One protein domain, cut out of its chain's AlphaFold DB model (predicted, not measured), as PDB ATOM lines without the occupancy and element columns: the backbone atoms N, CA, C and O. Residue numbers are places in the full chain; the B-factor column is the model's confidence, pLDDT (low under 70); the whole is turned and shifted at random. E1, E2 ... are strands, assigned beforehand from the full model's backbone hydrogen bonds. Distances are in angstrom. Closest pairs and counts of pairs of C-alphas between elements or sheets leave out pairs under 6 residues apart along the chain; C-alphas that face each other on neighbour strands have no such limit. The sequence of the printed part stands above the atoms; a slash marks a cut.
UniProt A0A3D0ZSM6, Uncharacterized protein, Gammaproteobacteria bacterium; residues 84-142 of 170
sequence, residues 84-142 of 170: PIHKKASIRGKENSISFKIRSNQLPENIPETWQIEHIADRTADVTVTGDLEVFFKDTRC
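What this domain is: This is residues 84 to 142 of the 170 residues of an uncharacterized protein of Gammaproteobacteria bacterium (UniProt A0A3D0ZSM6). Two arms meet at one end as an open V: one arm is a long two-stranded ribbon of E1 and E5, the other a small, twisted three-stranded sheet of E2, E4 and E3. The corner of the V lies where E1 passes to E2 and E4 passes to E5, and the far ends of the arms are spread apart. The printed part has 59 residues, with five named strands, E1 to E5 in order, and no named helix; it is all strand. Both sheets are antiparallel, in the orders E1 - E5 and E2 - E4 - E3. The whole is loose, with a radius of gyration of the C-alphas of 13.1 A, and elongated, spanning 43 by 26 by 19 A.

Where its parts are: E1, residues 84 to 92, begins at C-alpha (289.225, 262.485, 194.661) and is 24.8 A long. E2, residues 98 to 103, is 16.4 A long. E3, residues 115 to 120, and E4, residues 124 to 129, measure 15.6 A and 16.0 A. E5, residues 132 to 141, is 25.7 A long, bends by 54 degrees at residue 138 and ends at C-alpha (290.492, 266.575, 199.771).

How they stand to each other: E1 and E5 are antiparallel at 153 degrees; N 87 and O 137 are 2.9 A apart, within hydrogen-bond range. E4 is the inner strand of the other sheet, which is only just strongly twisted, up to 4.2 A off its best plane. E4 is antiparallel to E2, with N 100 and O 127 at 3.0 A, and forms a hairpin with E3, with N 118 and O 126 at 2.9 A. The closest C-alphas of E1 and E2, those of Arg 92 and Ile 98, are 7.3 A apart. E4 and E5 meet only through their link. E1 and E3 are apart.

The domain as a whole: The C-alphas of Ala 121 and Cys 142, the two farthest apart, are 42.8 A from each other. The printed part has no cut. The link from E2 to E3, 11 residues, is long; the other links are tight. The mean pLDDT of the printed part is 92.8, and no printed residue is under 70.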
ATOM      1  N   PRO A  84     289.508 261.795 195.915       97.00
ATOM      2  CA  PRO A  84     289.225 262.485 194.661       97.00
ATOM      3  C   PRO A  84     287.893 263.226 194.716       97.00
ATOM      4  O   PRO A  84     286.879 262.682 195.153       97.00
ATOM      5  N   ILE A  85     287.895 264.468 194.246       97.50
ATOM      6  CA  ILE A  85     286.701 265.293 194.089       97.50
ATOM      7  C   ILE A  85     286.788 266.090 192.790       97.50
ATOM      8  O   ILE A  85     287.856 266.255 192.199       97.50
ATOM      9  N   HIS A  86     285.652 266.635 192.375       98.19
ATOM     10  CA  HIS A  86     285.595 267.635 191.325       98.19
ATOM     11  C   HIS A  86     285.144 268.967 191.917       98.19
ATOM     12  O   HIS A  86     284.075 269.047 192.525       98.19
ATOM     13  N   LYS A  87     285.951 270.015 191.745       96.75
ATOM     14  CA  LYS A  87     285.557 271.378 192.107       96.75
ATOM     15  C   LYS A  87     284.892 272.044 190.915       96.75
ATOM     16  O   LYS A  87     285.514 272.180 189.862       96.75
ATOM     17  N   LYS A  88     283.634 272.452 191.095       97.06
ATOM     18  CA  LYS A  88     282.933 273.290 190.121       97.06
ATOM     19  C   LYS A  88     283.634 274.645 190.049       97.06
ATOM     20  O   LYS A  88     283.910 275.248 191.087       97.06
ATOM     21  N   ALA A  89     283.900 275.115 188.840       95.94
ATOM     22  CA  ALA A  89     284.449 276.434 188.587       95.94
ATOM     23  C   ALA A  89     283.786 277.064 187.364       95.94
ATOM     24  O   ALA A  89     283.330 276.361 186.466       95.94
ATOM     25  N   SER A  90     283.765 278.393 187.346       94.25
ATOM     26  CA  SER A  90     283.407 279.187 186.176       94.25
ATOM     27  C   SER A  90     284.674 279.866 185.669       94.25
ATOM     28  O   SER A  90     285.350 280.563 186.431       94.25
ATOM     29  N   ILE A  91     285.037 279.602 184.417       93.06
ATOM     30  CA  ILE A  91     286.179 280.224 183.754       93.06
ATOM     31  C   ILE A  91     285.649 281.350 182.877       93.06
ATOM     32  O   ILE A  91     284.792 281.121 182.028       93.06
ATOM     33  N   ARG A  92     286.222 282.544 183.032       90.69
ATOM     34  CA  ARG A  92     286.020 283.664 182.114       90.69
ATOM     35  C   ARG A  92     287.298 283.919 181.329       90.69
ATOM     36  O   ARG A  92     288.374 284.049 181.917       90.69
ATOM     37  N   GLY A  93     287.184 283.980 180.006       87.62
ATOM     38  CA  GLY A  93     288.299 284.335 179.132       87.62
ATOM     39  C   GLY A  93     288.769 285.768 179.379       87.62
ATOM     40  O   GLY A  93     287.950 286.654 179.610       87.62
ATOM     41  N   LYS A  94     290.084 286.020 179.312       83.06
ATOM     42  CA  LYS A  94     290.638 287.379 179.488       83.06
ATOM     43  C   LYS A  94     290.134 288.364 178.427       83.06
ATOM     44  O   LYS A  94     289.955 289.535 178.731       83.06
ATOM     45  N   GLU A  95     289.879 287.872 177.219       83.19
ATOM     46  CA  GLU A  95     289.343 288.639 176.086       83.19
ATOM     47  C   GLU A  95     287.848 288.343 175.861       83.19
ATOM     48  O   GLU A  95     287.349 288.427 174.746       83.19
ATOM     49  N   ASN A  96     287.120 287.957 176.921       79.00
ATOM     50  CA  ASN A  96     285.714 287.526 176.877       79.00
ATOM     51  C   ASN A  96     285.426 286.325 175.952       79.00
ATOM     52  O   ASN A  96     284.268 286.046 175.645       79.00
ATOM     53  N   SER A  97     286.459 285.585 175.547       89.44
ATOM     54  CA  SER A  97     286.338 284.334 174.801       89.44
ATOM     55  C   SER A  97     287.303 283.274 175.330       89.44
ATOM     56  O   SER A  97     288.381 283.577 175.854       89.44
ATOM     57  N   ILE A  98     286.895 282.011 175.235       93.62
ATOM     58  CA  ILE A  98     287.734 280.851 175.551       93.62
ATOM     59  C   ILE A  98     287.709 279.932 174.338       93.62
ATOM     60  O   ILE A  98     286.638 279.466 173.961       93.62
ATOM     61  N   SER A  99     288.877 279.638 173.771       93.12
ATOM     62  CA  SER A  99     289.001 278.716 172.642       93.12
ATOM     63  C   SER A  99     289.789 277.472 173.036       93.12
ATOM     64  O   SER A  99     290.839 277.567 173.677       93.12
ATOM     65  N   PHE A 100     289.287 276.296 172.666       93.75
ATOM     66  CA  PHE A 100     289.951 275.018 172.919       93.75
ATOM     67  C   PHE A 100     289.587 273.968 171.866       93.75
ATOM     68  O   PHE A 100     288.565 274.069 171.191       93.75
ATOM     69  N   LYS A 101     290.428 272.932 171.756       95.19
ATOM     70  CA  LYS A 101     290.198 271.781 170.872       95.19
ATOM     71  C   LYS A 101     289.658 270.603 171.665       95.19
ATOM     72  O   LYS A 101     290.180 270.294 172.737       95.19
ATOM     73  N   ILE A 102     288.664 269.906 171.124       94.88
ATOM     74  CA  ILE A 102     288.084 268.718 171.757       94.88
ATOM     75  C   ILE A 102     287.718 267.658 170.716       94.88
ATOM     76  O   ILE A 102     287.477 267.962 169.549       94.88
ATOM     77  N   ARG A 103     287.680 266.385 171.121       95.25
ATOM     78  CA  ARG A 103     287.120 265.331 170.268       95.25
ATOM     79  C   ARG A 103     285.613 265.511 170.163       95.25
ATOM     80  O   ARG A 103     284.949 265.739 171.171       95.25
ATOM     81  N   SER A 104     285.054 265.324 168.971       92.44
ATOM     82  CA  SER A 104     283.623 265.544 168.740       92.44
ATOM     83  C   SER A 104     282.726 264.635 169.592       92.44
ATOM     84  O   SER A 104     281.614 265.022 169.914       92.44
ATOM     85  N   ASN A 105     283.208 263.461 170.023       93.94
ATOM     86  CA  ASN A 105     282.467 262.558 170.916       93.94
ATOM     87  C   ASN A 105     282.512 262.948 172.408       93.94
ATOM     88  O   ASN A 105     281.906 262.263 173.225       93.94
ATOM     89  N   GLN A 106     283.274 263.982 172.773       93.81
ATOM     90  CA  GLN A 106     283.327 264.549 174.125       93.81
ATOM     91  C   GLN A 106     282.572 265.882 174.218       93.81
ATOM     92  O   GLN A 106     282.516 266.472 175.298       93.81
ATOM     93  N   LEU A 107     282.016 266.369 173.103       92.75
ATOM     94  CA  LEU A 107     281.116 267.513 173.120       92.75
ATOM     95  C   LEU A 107     279.823 267.153 173.870       92.75
ATOM     96  O   LEU A 107     279.382 266.004 173.803       92.75
ATOM     97  N   PRO A 108     279.203 268.117 174.571       92.00
ATOM     98  CA  PRO A 108     277.874 267.927 175.136       92.00
ATOM     99  C   PRO A 108     276.857 267.568 174.046       92.00
ATOM    100  O   PRO A 108     276.911 268.122 172.951       92.00
ATOM    101  N   GLU A 109     275.889 266.705 174.362       92.38
ATOM    102  CA  GLU A 109     274.757 266.437 173.456       92.38
ATOM    103  C   GLU A 109     273.897 267.692 173.243       92.38
ATOM    104  O   GLU A 109     273.428 267.948 172.139       92.38
ATOM    105  N   ASN A 110     273.740 268.505 174.295       92.12
ATOM    106  CA  ASN A 110     273.065 269.799 174.247       92.12
ATOM    107  C   ASN A 110     274.114 270.912 174.317       92.12
ATOM    108  O   ASN A 110     274.603 271.249 175.399       92.12
ATOM    109  N   ILE A 111     274.485 271.449 173.157       91.88
ATOM    110  CA  ILE A 111     275.483 272.513 173.038       91.88
ATOM    111  C   ILE A 111     274.879 273.832 173.550       91.88
ATOM    112  O   ILE A 111     273.815 274.226 173.070       91.88
ATOM    113  N   PRO A 112     275.522 274.530 174.504       91.31
ATOM    114  CA  PRO A 112     275.059 275.839 174.958       91.31
ATOM    115  C   PRO A 112     275.063 276.877 173.830       91.31
ATOM    116  O   PRO A 112     275.972 276.892 173.005       91.31
ATOM    117  N   GLU A 113     274.114 277.815 173.846       89.75
ATOM    118  CA  GLU A 113     274.023 278.892 172.839       89.75
ATOM    119  C   GLU A 113     275.269 279.795 172.793       89.75
ATOM    120  O   GLU A 113     275.560 280.421 171.778       89.75
ATOM    121  N   THR A 114     276.031 279.846 173.888       90.62
ATOM    122  CA  THR A 114     277.286 280.601 173.992       90.62
ATOM    123  C   THR A 114     278.477 279.899 173.333       90.62
ATOM    124  O   THR A 114     279.589 280.419 173.380       90.62
ATOM    125  N   TRP A 115     278.299 278.703 172.765       93.56
ATOM    126  CA  TRP A 115     279.374 277.934 172.139       93.56
ATOM    127  C   TRP A 115     279.283 278.023 170.619       93.56
ATOM    128  O   TRP A 115     278.262 277.720 170.010       93.56
ATOM    129  N   GLN A 116     280.400 278.373 169.997       93.31
ATOM    130  CA  GLN A 116     280.620 278.285 168.562       93.31
ATOM    131  C   GLN A 116     281.530 277.088 168.300       93.31
ATOM    132  O   GLN A 116     282.587 276.971 168.919       93.31
ATOM    133  N   ILE A 117     281.112 276.182 167.418       93.75
ATOM    134  CA  ILE A 117     281.819 274.925 167.157       93.75
ATOM    135  C   ILE A 117     282.149 274.837 165.673       93.75
ATOM    136  O   ILE A 117     281.255 274.870 164.830       93.75
ATOM    137  N   GLU A 118     283.429 274.666 165.371       94.69
ATOM    138  CA  GLU A 118     283.929 274.390 164.031       94.69
ATOM    139  C   GLU A 118     284.497 272.970 163.991       94.69
ATOM    140  O   GLU A 118     285.457 272.638 164.687       94.69
ATOM    141  N   HIS A 119     283.884 272.095 163.194       90.69
ATOM    142  CA  HIS A 119     284.372 270.730 163.019       90.69
ATOM    143  C   HIS A 119     285.579 270.703 162.080       90.69
ATOM    144  O   HIS A 119     285.527 271.223 160.968       90.69
ATOM    145  N   ILE A 120     286.645 270.038 162.519       90.50
ATOM    146  CA  ILE A 120     287.919 269.920 161.805       90.50
ATOM    147  C   ILE A 120     288.172 268.440 161.475       90.50
ATOM    148  O   ILE A 120     287.441 267.541 161.906       90.50
ATOM    149  N   ALA A 121     289.203 268.172 160.670       85.75
ATOM    150  CA  ALA A 121     289.704 266.832 160.390       85.75
ATOM    151  C   ALA A 121     289.902 265.980 161.669       85.75
ATOM    152  O   ALA A 121     290.046 266.481 162.787       85.75
ATOM    153  N   ASP A 122     289.894 264.657 161.495       86.06
ATOM    154  CA  ASP A 122     290.158 263.669 162.550       86.06
ATOM    155  C   ASP A 122     289.167 263.649 163.727       86.06
ATOM    156  O   ASP A 122     289.525 263.296 164.853       86.06
ATOM    157  N   ARG A 123     287.884 263.955 163.476       90.25
ATOM    158  CA  ARG A 123     286.812 263.937 164.501       90.25
ATOM    159  C   ARG A 123     287.126 264.858 165.684       90.25
ATOM    160  O   ARG A 123     286.815 264.547 166.841       90.25
ATOM    161  N   THR A 124     287.775 265.976 165.386       93.50
ATOM    162  CA  THR A 124     288.043 267.050 166.334       93.50
ATOM    163  C   THR A 124     287.176 268.254 166.000       93.50
ATOM    164  O   THR A 124     286.677 268.392 164.885       93.50
ATOM    165  N   ALA A 125     286.938 269.100 166.990       94.50
ATOM    166  CA  ALA A 125     286.281 270.376 166.799       94.50
ATOM    167  C   ALA A 125     287.041 271.458 167.565       94.50
ATOM    168  O   ALA A 125     287.484 271.222 168.697       94.50
ATOM    169  N   ASP A 126     287.168 272.625 166.946       95.88
ATOM    170  CA  ASP A 126     287.579 273.847 167.621       95.88
ATOM    171  C   ASP A 126     286.324 274.507 168.193       95.88
ATOM    172  O   ASP A 126     285.349 274.768 167.489       95.88
ATOM    173  N   VAL A 127     286.330 274.725 169.504       94.56
ATOM    174  CA  VAL A 127     285.223 275.332 170.241       94.56
ATOM    175  C   VAL A 127     285.657 276.709 170.700       94.56
ATOM    176  O   VAL A 127     286.727 276.850 171.291       94.56
ATOM    177  N   THR A 128     284.810 277.706 170.474       94.62
ATOM    178  CA  THR A 128     284.950 279.056 171.020       94.62
ATOM    179  C   THR A 128     283.733 279.378 171.874       94.62
ATOM    180  O   THR A 128     282.602 279.329 171.405       94.62
ATOM    181  N   VAL A 129     283.958 279.704 173.143       93.94
ATOM    182  CA  VAL A 129     282.908 280.031 174.114       93.94
ATOM    183  C   VAL A 129     282.873 281.539 174.318       93.94
ATOM    184  O   VAL A 129     283.863 282.122 174.761       93.94
ATOM    185  N   THR A 130     281.737 282.165 174.015       90.00
ATOM    186  CA  THR A 130     281.464 283.592 174.223       90.00
ATOM    187  C   THR A 130     280.715 283.783 175.543       90.00
ATOM    188  O   THR A 130     279.495 283.922 175.596       90.00
ATOM    189  N   GLY A 131     281.452 283.727 176.654       86.56
ATOM    190  CA  GLY A 131     280.897 283.858 178.000       86.56
ATOM    191  C   GLY A 131     281.668 283.058 179.043       86.56
ATOM    192  O   GLY A 131     282.863 282.795 178.897       86.56
ATOM    193  N   ASP A 132     280.959 282.679 180.103       89.88
ATOM    194  CA  ASP A 132     281.507 281.885 181.194       89.88
ATOM    195  C   ASP A 132     281.432 280.388 180.850       89.88
ATOM    196  O   ASP A 132     280.377 279.861 180.490       89.88
ATOM    197  N   LEU A 133     282.563 279.693 180.968       92.50
ATOM    198  CA  LEU A 133     282.658 278.248 180.789       92.50
ATOM    199  C   LEU A 133     282.623 277.562 182.155       92.50
ATOM    200  O   LEU A 133     283.573 277.659 182.935       92.50
ATOM    201  N   GLU A 134     281.545 276.834 182.436       93.38
ATOM    202  CA  GLU A 134     281.475 275.991 183.628       93.38
ATOM    203  C   GLU A 134     282.275 274.700 183.424       93.38
ATOM    204  O   GLU A 134     282.040 273.938 182.486       93.38
ATOM    205  N   VAL A 135     283.212 274.433 184.332       94.06
ATOM    206  CA  VAL A 135     284.035 273.221 184.316       94.06
ATOM    207  C   VAL A 135     284.085 272.551 185.680       94.06
ATOM    208  O   VAL A 135     283.806 273.146 186.724       94.06
ATOM    209  N   PHE A 136     284.528 271.299 185.662       97.38
ATOM    210  CA  PHE A 136     284.899 270.545 186.847       97.38
ATOM    211  C   PHE A 136     286.404 270.293 186.843       97.38
ATOM    212  O   PHE A 136     286.917 269.535 186.020       97.38
ATOM    213  N   PHE A 137     287.118 270.905 187.786       96.88
ATOM    214  CA  PHE A 137     288.534 270.620 187.989       96.88
ATOM    215  C   PHE A 137     288.706 269.383 188.862       96.88
ATOM    216  O   PHE A 137     288.110 269.287 189.938       96.88
ATOM    217  N   LYS A 138     289.552 268.453 188.411       97.25
ATOM    218  CA  LYS A 138     290.029 267.348 189.248       97.25
ATOM    219  C   LYS A 138     290.816 267.911 190.421       97.25
ATOM    220  O   LYS A 138     291.751 268.678 190.222       97.25
ATOM    221  N   ASP A 139     290.433 267.509 191.621       97.62
ATOM    222  CA  ASP A 139     291.090 267.906 192.857       97.62
ATOM    223  C   ASP A 139     291.018 266.758 193.875       97.62
ATOM    224  O   ASP A 139     290.423 265.706 193.629       97.62
ATOM    225  N   THR A 140     291.634 266.948 195.033       97.62
ATOM    226  CA  THR A 140     291.559 266.026 196.158       97.62
ATOM    227  C   THR A 140     291.242 266.772 197.444       97.62
ATOM    228  O   THR A 140     291.510 267.963 197.587       97.62
ATOM    229  N   ARG A 141     290.663 266.064 198.410       96.44
ATOM    230  CA  ARG A 141     290.492 266.575 199.771       96.44
ATOM    231  C   ARG A 141     290.956 265.560 200.799       96.44
ATOM    232  O   ARG A 141     290.865 264.353 200.584       96.44
ATOM    233  N   CYS A 142     291.339 266.063 201.963       97.19
ATOM    234  CA  CYS A 142     291.533 265.226 203.135       97.19
ATOM    235  C   CYS A 142     290.176 264.859 203.763       97.19
ATOM    236  O   CYS A 142     289.229 265.658 203.789       97.19
TER     237      CYS A 142